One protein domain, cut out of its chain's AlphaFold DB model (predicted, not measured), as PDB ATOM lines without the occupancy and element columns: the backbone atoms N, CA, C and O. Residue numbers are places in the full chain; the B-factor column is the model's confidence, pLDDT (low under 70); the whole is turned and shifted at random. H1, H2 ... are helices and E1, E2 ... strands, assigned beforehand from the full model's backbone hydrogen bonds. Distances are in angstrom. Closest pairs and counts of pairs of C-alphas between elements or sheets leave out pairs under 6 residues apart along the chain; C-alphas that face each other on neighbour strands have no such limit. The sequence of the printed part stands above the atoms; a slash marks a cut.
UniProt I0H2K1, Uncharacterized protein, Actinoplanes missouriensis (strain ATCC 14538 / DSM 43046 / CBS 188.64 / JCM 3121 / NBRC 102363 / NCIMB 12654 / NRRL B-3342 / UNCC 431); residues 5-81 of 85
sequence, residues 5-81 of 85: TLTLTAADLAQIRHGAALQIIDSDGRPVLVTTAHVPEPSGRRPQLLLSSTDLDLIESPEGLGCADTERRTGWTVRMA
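Overview. This is residues 5 to 81 of the 85 residues of an uncharacterized protein of Actinoplanes missouriensis (strain ATCC 14538 / DSM 43046 / CBS 188.64 / JCM 3121 / NBRC 102363 / NCIMB 12654 / NRRL B-3342 / UNCC 431) (UniProt I0H2K1). Two small sheets, the pair E1 E5 and the three strands E2 E3 E4, come near each other along E1 and E2, with two short helices beside each other at the end where E1, E3 and E5 finish. Residues 40 to 45 stick out as a free loop. The printed part has 77 residues, in the order E1 H1 E2 E3 E4 H2 E5, with under half in named elements; the class is mixed. Sheet E1 E5 is parallel and E2 E3 E4 is mixed. The whole is compact, radius of gyration of the C-alphas 11.5 A, spanning 36 by 25 by 24 A.

Arrangement. E1, residues 5 to 8, is parallel to E5, residues 76 to 80, at 31 degrees, with N 6 and O 77 within hydrogen-bond range at 2.9 A. The closest C-alphas of E1 and E2, residues 22 to 25, are those of Leu 6 and Ile 25, 6.9 A apart. E2 and E3, residues 31 to 35, form an antiparallel hairpin, N 24 to O 32 being 2.8 A. E4, residues 48 to 50, is parallel to E3, N 49 to O 33 being 2.8 A. H1, residues 10 to 17, only grazes sheet E2 E3 E4 with residues 12 to 17. H1 and H2, residues 53 to 59, only just touch, with 3 pairs of C-alphas within 8 A, the closest Leu 13 and Leu 56, 6.9 A; their tilt is a shallow 17 degrees, opposite ways. Ile 59 and Arg 79 are the closest C-alphas of H2 and E5, 6.0 A. In both helices every O i to N i+4 pair is within hydrogen-bond range.

Along the chain. E1 begins at C-alpha 5 (36.528, 50.006, 12.936). H1 measures 10.5 A, H2 10.0 A, E3 13.0 A and E5 13.2 A, ending at C-alpha 80 (34.544, 41.729, 7.209).

Size, cuts and confidence. C-alphas 43 and 62 are the farthest apart, 36.5 A. The printed part has no cut; the links E3 to E4 and H2 to E5 are long. In this model pLDDT is under 70 at residues 38 to 46 and 60 to 81.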
ATOM      1  N   THR A   5      36.904  51.212  13.669       78.00
ATOM      2  CA  THR A   5      36.528  50.006  12.936       78.00
ATOM      3  C   THR A   5      35.993  50.365  11.557       78.00
ATOM      4  O   THR A   5      35.102  51.203  11.443       78.00
ATOM      5  N   LEU A   6      36.522  49.707  10.528       83.12
ATOM      6  CA  LEU A   6      35.949  49.684   9.185       83.12
ATOM      7  C   LEU A   6      35.356  48.304   8.936       83.12
ATOM      8  O   LEU A   6      36.028  47.293   9.141       83.12
ATOM      9  N   THR A   7      34.104  48.283   8.494       82.81
ATOM     10  CA  THR A   7      33.379  47.054   8.181       82.81
ATOM     11  C   THR A   7      33.174  46.987   6.674       82.81
ATOM     12  O   THR A   7      32.529  47.866   6.108       82.81
ATOM     13  N   LEU A   8      33.744  45.971   6.027       82.38
ATOM     14  CA  LEU A   8      33.678  45.771   4.575       82.38
ATOM     15  C   LEU A   8      32.844  44.535   4.251       82.38
ATOM     16  O   LEU A   8      33.036  43.489   4.864       82.38
ATOM     17  N   THR A   9      31.949  44.614   3.274       84.31
ATOM     18  CA  THR A   9      31.260  43.422   2.762       84.31
ATOM     19  C   THR A   9      32.143  42.657   1.771       84.31
ATOM     20  O   THR A   9      33.110  43.195   1.228       84.31
ATOM     21  N   ALA A  10      31.782  41.407   1.463       81.56
ATOM     22  CA  ALA A  10      32.441  40.640   0.401       81.56
ATOM     23  C   ALA A  10      32.371  41.351  -0.969       81.56
ATOM     24  O   ALA A  10      33.322  41.308  -1.748       81.56
ATOM     25  N   ALA A  11      31.270  42.059  -1.247       85.19
ATOM     26  CA  ALA A  11      31.114  42.839  -2.473       85.19
ATOM     27  C   ALA A  11      32.042  44.065  -2.509       85.19
ATOM     28  O   ALA A  11      32.552  44.412  -3.577       85.19
ATOM     29  N   ASP A  12      32.281  44.708  -1.362       87.38
ATOM     30  CA  ASP A  12      33.226  45.824  -1.261       87.38
ATOM     31  C   ASP A  12      34.656  45.342  -1.518       87.38
ATOM     32  O   ASP A  12      35.380  45.935  -2.317       87.38
ATOM     33  N   LEU A  13      35.045  44.222  -0.902       83.31
ATOM     34  CA  LEU A  13      36.367  43.621  -1.089       83.31
ATOM     35  C   LEU A  13      36.609  43.206  -2.540       83.31
ATOM     36  O   LEU A  13      37.667  43.517  -3.086       83.31
ATOM     37  N   ALA A  14      35.626  42.578  -3.191       85.62
ATOM     38  CA  ALA A  14      35.722  42.216  -4.603       85.62
ATOM     39  C   ALA A  14      35.956  43.452  -5.485       85.62
ATOM     40  O   ALA A  14      36.862  43.468  -6.317       85.62
ATOM     41  N   GLN A  15      35.194  44.526  -5.268       88.88
ATOM     42  CA  GLN A  15      35.370  45.783  -5.997       88.88
ATOM     43  C   GLN A  15      36.753  46.404  -5.755       88.88
ATOM     44  O   GLN A  15      37.423  46.792  -6.713       88.88
ATOM     45  N   ILE A  16      37.217  46.454  -4.503       87.94
ATOM     46  CA  ILE A  16      38.540  46.991  -4.143       87.94
ATOM     47  C   ILE A  16      39.668  46.150  -4.769       87.94
ATOM     48  O   ILE A  16      40.652  46.703  -5.270       87.94
ATOM     49  N   ARG A  17      39.507  44.820  -4.828       86.06
ATOM     50  CA  ARG A  17      40.431  43.895  -5.510       86.06
ATOM     51  C   ARG A  17      40.480  44.135  -7.021       86.06
ATOM     52  O   ARG A  17      41.541  43.996  -7.623       86.06
ATOM     53  N   HIS A  18      39.372  44.559  -7.624       89.06
ATOM     54  CA  HIS A  18      39.310  44.994  -9.023       89.06
ATOM     55  C   HIS A  18      39.783  46.443  -9.254       89.06
ATOM     56  O   HIS A  18      39.650  46.961 -10.362       89.06
ATOM     57  N   GLY A  19      40.361  47.094  -8.239       85.88
ATOM     58  CA  GLY A  19      40.930  48.438  -8.346       85.88
ATOM     59  C   GLY A  19      39.932  49.570  -8.107       85.88
ATOM     60  O   GLY A  19      40.252  50.728  -8.377       85.88
ATOM     61  N   ALA A  20      38.732  49.276  -7.600       88.06
ATOM     62  CA  ALA A  20      37.800  50.321  -7.198       88.06
ATOM     63  C   ALA A  20      38.315  51.081  -5.966       88.06
ATOM     64  O   ALA A  20      39.011  50.540  -5.102       88.06
ATOM     65  N   ALA A  21      37.929  52.351  -5.871       89.00
ATOM     66  CA  ALA A  21      38.082  53.148  -4.665       89.00
ATOM     67  C   ALA A  21      36.693  53.358  -4.054       89.00
ATOM     68  O   ALA A  21      35.838  54.006  -4.662       89.00
ATOM     69  N   LEU A  22      36.460  52.783  -2.877       88.81
ATOM     70  CA  LEU A  22      35.157  52.791  -2.218       88.81
ATOM     71  C   LEU A  22      35.161  53.701  -0.999       88.81
ATOM     72  O   LEU A  22      36.127  53.745  -0.243       88.81
ATOM     73  N   GLN A  23      34.060  54.417  -0.790       89.81
ATOM     74  CA  GLN A  23      33.867  55.210   0.416       89.81
ATOM     75  C   GLN A  23      33.129  54.377   1.463       89.81
ATOM     76  O   GLN A  23      31.954  54.062   1.293       89.81
ATOM     77  N   ILE A  24      33.818  54.069   2.555       87.94
ATOM     78  CA  ILE A  24      33.329  53.231   3.647       87.94
ATOM     79  C   ILE A  24      33.169  54.101   4.886       87.94
ATOM     80  O   ILE A  24      34.021  54.940   5.183       87.94
ATOM     81  N   ILE A  25      32.055  53.943   5.590       87.69
ATOM     82  CA  ILE A  25      31.797  54.678   6.825       87.69
ATOM     83  C   ILE A  25      32.416  53.904   7.987       87.69
ATOM     84  O   ILE A  25      32.154  52.713   8.151       87.69
ATOM     85  N   ASP A  26      33.250  54.572   8.777       85.38
ATOM     86  CA  ASP A  26      33.825  53.984   9.982       85.38
ATOM     87  C   ASP A  26      32.839  53.935  11.159       85.38
ATOM     88  O   ASP A  26      31.733  54.477  11.114       85.38
ATOM     89  N   SER A  27      33.266  53.309  12.256       82.75
ATOM     90  CA  SER A  27      32.504  53.230  13.509       82.75
ATOM     91  C   SER A  27      32.155  54.583  14.146       82.75
ATOM     92  O   SER A  27      31.245  54.637  14.966       82.75
ATOM     93  N   ASP A  28      32.856  55.663  13.787       84.19
ATOM     94  CA  ASP A  28      32.593  57.029  14.257       84.19
ATOM     95  C   ASP A  28      31.670  57.805  13.288       84.19
ATOM     96  O   ASP A  28      31.433  59.002  13.479       84.19
ATOM     97  N   GLY A  29      31.168  57.162  12.226       85.81
ATOM     98  CA  GLY A  29      30.331  57.784  11.201       85.81
ATOM     99  C   GLY A  29      31.107  58.612  10.172       85.81
ATOM    100  O   GLY A  29      30.509  59.418   9.456       85.81
ATOM    101  N   ARG A  30      32.433  58.464  10.084       84.19
ATOM    102  CA  ARG A  30      33.275  59.235   9.163       84.19
ATOM    103  C   ARG A  30      33.537  58.463   7.872       84.19
ATOM    104  O   ARG A  30      33.852  57.277   7.921       84.19
ATOM    105  N   PRO A  31      33.476  59.134   6.712       86.06
ATOM    106  CA  PRO A  31      33.824  58.508   5.449       86.06
ATOM    107  C   PRO A  31      35.340  58.335   5.311       86.06
ATOM    108  O   PRO A  31      36.100  59.300   5.438       86.06
ATOM    109  N   VAL A  32      35.755  57.117   4.981       84.69
ATOM    110  CA  VAL A  32      37.127  56.715   4.663       84.69
ATOM    111  C   VAL A  32      37.155  56.189   3.234       84.69
ATOM    112  O   VAL A  32      36.301  55.393   2.847       84.69
ATOM    113  N   LEU A  33      38.118  56.637   2.433       86.75
ATOM    114  CA  LEU A  33      38.332  56.076   1.100       86.75
ATOM    115  C   LEU A  33      39.211  54.829   1.220       86.75
ATOM    116  O   LEU A  33      40.340  54.935   1.687       86.75
ATOM    117  N   VAL A  34      38.709  53.672   0.804       86.62
ATOM    118  CA  VAL A  34      39.426  52.393   0.821       86.62
ATOM    119  C   VAL A  34      39.733  51.974  -0.611       86.62
ATOM    120  O   VAL A  34      38.842  51.950  -1.462       86.62
ATOM    121  N   THR A  35      40.994  51.676  -0.905       86.88
ATOM    122  CA  THR A  35      41.442  51.346  -2.264       86.88
ATOM    123  C   THR A  35      42.747  50.551  -2.245       86.88
ATOM    124  O   THR A  35      43.460  50.557  -1.245       86.88
ATOM    125  N   THR A  36      43.065  49.875  -3.347       85.19
ATOM    126  CA  THR A  36      44.369  49.235  -3.602       85.19
ATOM    127  C   THR A  36      45.322  50.108  -4.414       85.19
ATOM    128  O   THR A  36      46.514  49.816  -4.502       85.19
ATOM    129  N   ALA A  37      44.817  51.189  -5.011       80.62
ATOM    130  CA  ALA A  37      45.599  52.105  -5.822       80.62
ATOM    131  C   ALA A  37      45.885  53.389  -5.047       80.62
ATOM    132  O   ALA A  37      45.033  53.909  -4.333       80.62
ATOM    133  N   HIS A  38      47.074  53.956  -5.231       69.12
ATOM    134  CA  HIS A  38      47.362  55.271  -4.680       69.12
ATOM    135  C   HIS A  38      46.522  56.329  -5.411       69.12
ATOM    136  O   HIS A  38      46.851  56.735  -6.527       69.12
ATOM    137  N   VAL A  39      45.435  56.786  -4.790       66.44
ATOM    138  CA  VAL A  39      44.611  57.868  -5.332       66.44
ATOM    139  C   VAL A  39      45.221  59.199  -4.880       66.44
ATOM    140  O   VAL A  39      45.316  59.444  -3.674       66.44
ATOM    141  N   PRO A  40      45.670  60.068  -5.807       62.97
ATOM    142  CA  PRO A  40      46.197  61.376  -5.432       62.97
ATOM    143  C   PRO A  40      45.129  62.148  -4.648       62.97
ATOM    144  O   PRO A  40      44.007  62.304  -5.129       62.97
ATOM    145  N   GLU A  41      45.470  62.584  -3.429       59.31
ATOM    146  CA  GLU A  41      44.556  63.289  -2.522       59.31
ATOM    147  C   GLU A  41      43.887  64.472  -3.241       59.31
ATOM    148  O   GLU A  41      44.570  65.433  -3.609       59.31
ATOM    149  N   PRO A  42      42.555  64.466  -3.427       53.22
ATOM    150  CA  PRO A  42      41.868  65.613  -3.993       53.22
ATOM    151  C   PRO A  42      41.692  66.671  -2.903       53.22
ATOM    152  O   PRO A  42      40.635  66.726  -2.287       53.22
ATOM    153  N   SER A  43      42.728  67.475  -2.638       53.56
ATOM    154  CA  SER A  43      42.731  68.762  -1.898       53.56
ATOM    155  C   SER A  43      41.897  68.860  -0.603       53.56
ATOM    156  O   SER A  43      41.610  69.956  -0.121       53.56
ATOM    157  N   GLY A  44      41.500  67.741  -0.011       56.03
ATOM    158  CA  GLY A  44      40.499  67.661   1.040       56.03
ATOM    159  C   GLY A  44      40.838  66.500   1.952       56.03
ATOM    160  O   GLY A  44      41.031  65.385   1.480       56.03
ATOM    161  N   ARG A  45      40.905  66.795   3.257       62.12
ATOM    162  CA  ARG A  45      41.321  65.916   4.366       62.12
ATOM    163  C   ARG A  45      40.398  64.703   4.576       62.12
ATOM    164  O   ARG A  45      39.874  64.507   5.674       62.12
ATOM    165  N   ARG A  46      40.134  63.908   3.543       69.31
ATOM    166  CA  ARG A  46      39.464  62.620   3.702       69.31
ATOM    167  C   ARG A  46      40.521  61.581   4.069       69.31
ATOM    168  O   ARG A  46      41.489  61.444   3.327       69.31
ATOM    169  N   PRO A  47      40.360  60.866   5.195       75.50
ATOM    170  CA  PRO A  47      41.250  59.763   5.517       75.50
ATOM    171  C   PRO A  47      41.167  58.712   4.406       75.50
ATOM    172  O   PRO A  47      40.073  58.349   3.965       75.50
ATOM    173  N   GLN A  48      42.330  58.260   3.950       79.44
ATOM    174  CA  GLN A  48      42.456  57.189   2.972       79.44
ATOM    175  C   GLN A  48      43.098  55.978   3.641       79.44
ATOM    176  O   GLN A  48      44.029  56.126   4.434       79.44
ATOM    177  N   LEU A  49      42.596  54.796   3.309       80.62
ATOM    178  CA  LEU A  49      43.180  53.522   3.673       80.62
ATOM    179  C   LEU A  49      43.588  52.796   2.394       80.62
ATOM    180  O   LEU A  49      42.742  52.369   1.605       80.62
ATOM    181  N   LEU A  50      44.897  52.687   2.204       82.19
ATOM    182  CA  LEU A  50      45.481  51.923   1.118       82.19
ATOM    183  C   LEU A  50      45.673  50.482   1.592       82.19
ATOM    184  O   LEU A  50      46.397  50.250   2.556       82.19
ATOM    185  N   LEU A  51      45.022  49.538   0.924       81.56
ATOM    186  CA  LEU A  51      45.130  48.111   1.204       81.56
ATOM    187  C   LEU A  51      45.968  47.441   0.118       81.56
ATOM    188  O   LEU A  51      45.736  47.642  -1.071       81.56
ATOM    189  N   SER A  52      46.928  46.613   0.505       80.75
ATOM    190  CA  SER A  52      47.596  45.698  -0.417       80.75
ATOM    191  C   SER A  52      46.724  44.473  -0.707       80.75
ATOM    192  O   SER A  52      45.762  44.189   0.007       80.75
ATOM    193  N   SER A  53      47.078  43.690  -1.732       79.88
ATOM    194  CA  SER A  53      46.431  42.391  -1.971       79.88
ATOM    195  C   SER A  53      46.514  41.477  -0.744       79.88
ATOM    196  O   SER A  53      45.533  40.822  -0.414       79.88
ATOM    197  N   THR A  54      47.639  41.505  -0.022       80.12
ATOM    198  CA  THR A  54      47.828  40.747   1.222       80.12
ATOM    199  C   THR A  54      46.889  41.216   2.332       80.12
ATOM    200  O   THR A  54      46.361  40.387   3.067       80.12
ATOM    201  N   ASP A  55      46.631  42.521   2.442       79.44
ATOM    202  CA  ASP A  55      45.669  43.043   3.417       79.44
ATOM    203  C   ASP A  55      44.250  42.554   3.106       79.44
ATOM    204  O   ASP A  55      43.524  42.153   4.011       79.44
ATOM    205  N   LEU A  56      43.864  42.523   1.824       78.12
ATOM    206  CA  LEU A  56      42.566  41.987   1.406       78.12
ATOM    207  C   LEU A  56      42.419  40.507   1.774       78.12
ATOM    208  O   LEU A  56      41.401  40.135   2.353       78.12
ATOM    209  N   ASP A  57      43.443  39.692   1.509       78.62
ATOM    210  CA  ASP A  57      43.437  38.265   1.852       78.62
ATOM    211  C   ASP A  57      43.296  38.040   3.372       78.62
ATOM    212  O   ASP A  57      42.599  37.127   3.816       78.62
ATOM    213  N   LEU A  58      43.913  38.899   4.190       73.94
ATOM    214  CA  LEU A  58      43.805  38.842   5.651       73.94
ATOM    215  C   LEU A  58      42.431  39.302   6.164       73.94
ATOM    216  O   LEU A  58      41.930  38.735   7.135       73.94
ATOM    217  N   ILE A  59      41.795  40.288   5.520       75.31
ATOM    218  CA  ILE A  59      40.426  40.722   5.856       75.31
ATOM    219  C   ILE A  59      39.409  39.619   5.538       75.31
ATOM    220  O   ILE A  59      38.448  39.458   6.288       75.31
ATOM    221  N   GLU A  60      39.614  38.871   4.450       68.44
ATOM    222  CA  GLU A  60      38.764  37.736   4.056       68.44
ATOM    223  C   GLU A  60      38.911  36.515   4.978       68.44
ATOM    224  O   GLU A  60      38.071  35.614   4.947       68.44
ATOM    225  N   SER A  61      39.950  36.471   5.815       64.12
ATOM    226  CA  SER A  61      40.111  35.407   6.803       64.12
ATOM    227  C   SER A  61      39.089  35.544   7.947       64.12
ATOM    228  O   SER A  61      38.724  36.661   8.319       64.12
ATOM    229  N   PRO A  62      38.653  34.436   8.577       59.44
ATOM    230  CA  PRO A  62      37.745  34.486   9.730       59.44
ATOM    231  C   PRO A  62      38.335  35.229  10.940       59.44
ATOM    232  O   PRO A  62      37.595  35.632  11.834       59.44
ATOM    233  N   GLU A  63      39.655  35.423  10.975       59.22
ATOM    234  CA  GLU A  63      40.341  36.204  12.006       59.22
ATOM    235  C   GLU A  63      40.248  37.722  11.745       59.22
ATOM    236  O   GLU A  63      40.380  38.520  12.678       59.22
ATOM    237  N   GLY A  64      39.955  38.127  10.501       57.81
ATOM    238  CA  GLY A  64      39.935  39.515  10.043       57.81
ATOM    239  C   GLY A  64      41.311  40.195  10.104       57.81
ATOM    240  O   GLY A  64      42.275  39.685  10.675       57.81
ATOM    241  N   LEU A  65      41.422  41.404   9.546       64.75
ATOM    242  CA  LEU A  65      42.662  42.178   9.613       64.75
ATOM    243  C   LEU A  65      42.646  43.123  10.814       64.75
ATOM    244  O   LEU A  65      42.142  44.250  10.776       64.75
ATOM    245  N   GLY A  66      43.276  42.680  11.899       54.41
ATOM    246  CA  GLY A  66      43.431  43.486  13.111       54.41
ATOM    247  C   GLY A  66      44.189  44.807  12.901       54.41
ATOM    248  O   GLY A  66      44.007  45.735  13.691       54.41
ATOM    249  N   CYS A  67      45.024  44.908  11.855       53.00
ATOM    250  CA  CYS A  67      45.862  46.077  11.582       53.00
ATOM    251  C   CYS A  67      46.192  46.200  10.083       53.00
ATOM    252  O   CYS A  67      46.960  45.401   9.564       53.00
ATOM    253  N   ALA A  68      45.619  47.196   9.401       48.34
ATOM    254  CA  ALA A  68      45.713  47.367   7.945       48.34
ATOM    255  C   ALA A  68      46.851  48.287   7.467       48.34
ATOM    256  O   ALA A  68      46.765  48.885   6.402       48.34
ATOM    257  N   ASP A  69      47.895  48.461   8.277       49.44
ATOM    258  CA  ASP A  69      49.045  49.282   7.903       49.44
ATOM    259  C   ASP A  69      50.334  48.608   8.379       49.44
ATOM    260  O   ASP A  69      50.481  48.282   9.563       49.44
ATOM    261  N   THR A  70      51.275  48.420   7.452       40.19
ATOM    262  CA  THR A  70      52.608  47.849   7.694       40.19
ATOM    263  C   THR A  70      53.406  48.631   8.740       40.19
ATOM    264  O   THR A  70      54.252  48.052   9.422       40.19
ATOM    265  N   GLU A  71      53.101  49.913   8.953       42.53
ATOM    266  CA  GLU A  71      53.721  50.752   9.976       42.53
ATOM    267  C   GLU A  71      52.916  50.849  11.287       42.53
ATOM    268  O   GLU A  71      53.378  51.483  12.238       42.53
ATOM    269  N   ARG A  72      51.723  50.236  11.386       48.69
ATOM    270  CA  ARG A  72      50.831  50.278  12.571       48.69
ATOM    271  C   ARG A  72      50.459  51.690  13.059       48.69
ATOM    272  O   ARG A  72      50.054  51.863  14.210       48.69
ATOM    273  N   ARG A  73      50.590  52.723  12.219       48.88
ATOM    274  CA  ARG A  73      50.440  54.130  12.645       48.88
ATOM    275  C   ARG A  73      49.005  54.647  12.617       48.88
ATOM    276  O   ARG A  73      48.705  55.630  13.288       48.88
ATOM    277  N   THR A  74      48.118  54.018  11.853       53.34
ATOM    278  CA  THR A  74      46.833  54.628  11.476       53.34
ATOM    279  C   THR A  74      45.679  54.339  12.444       53.34
ATOM    280  O   THR A  74      44.694  55.074  12.443       53.34
ATOM    281  N   GLY A  75      45.813  53.352  13.339       57.59
ATOM    282  CA  GLY A  75      44.817  53.075  14.384       57.59
ATOM    283  C   GLY A  75      43.496  52.480  13.877       57.59
ATOM    284  O   GLY A  75      42.481  52.629  14.554       57.59
ATOM    285  N   TRP A  76      43.488  51.829  12.711       65.12
ATOM    286  CA  TRP A  76      42.298  51.175  12.155       65.12
ATOM    287  C   TRP A  76      42.318  49.665  12.379       65.12
ATOM    288  O   TRP A  76      43.343  49.008  12.195       65.12
ATOM    289  N   THR A  77      41.151  49.121  12.705       68.69
ATOM    290  CA  THR A  77      40.842  47.693  12.649       68.69
ATOM    291  C   THR A  77      39.867  47.483  11.495       68.69
ATOM    292  O   THR A  77      38.795  48.090  11.481       68.69
ATOM    293  N   VAL A  78      40.218  46.641  10.526       67.25
ATOM    294  CA  VAL A  78      39.362  46.364   9.365       67.25
ATOM    295  C   VAL A  78      38.808  44.957   9.498       67.25
ATOM    296  O   VAL A  78      39.552  43.989   9.624       67.25
ATOM    297  N   ARG A  79      37.487  44.834   9.488       68.56
ATOM    298  CA  ARG A  79      36.797  43.555   9.637       68.56
ATOM    299  C   ARG A  79      35.818  43.343   8.495       68.56
ATOM    300  O   ARG A  79      35.243  44.301   7.975       68.56
ATOM    301  N   MET A  80      35.617  42.088   8.123       66.69
ATOM    302  CA  MET A  80      34.544  41.729   7.209       66.69
ATOM    303  C   MET A  80      33.199  41.868   7.942       66.69
ATOM    304  O   MET A  80      33.081  41.481   9.106       66.69
ATOM    305  N   ALA A  81      32.191  42.453   7.290       59.19
ATOM    306  CA  ALA A  81      30.805  42.332   7.727       59.19
ATOM    307  C   ALA A  81      30.468  40.841   7.709       59.19
ATOM    308  O   ALA A  81      30.717  40.203   6.688       59.19
TER     309      ALA A  81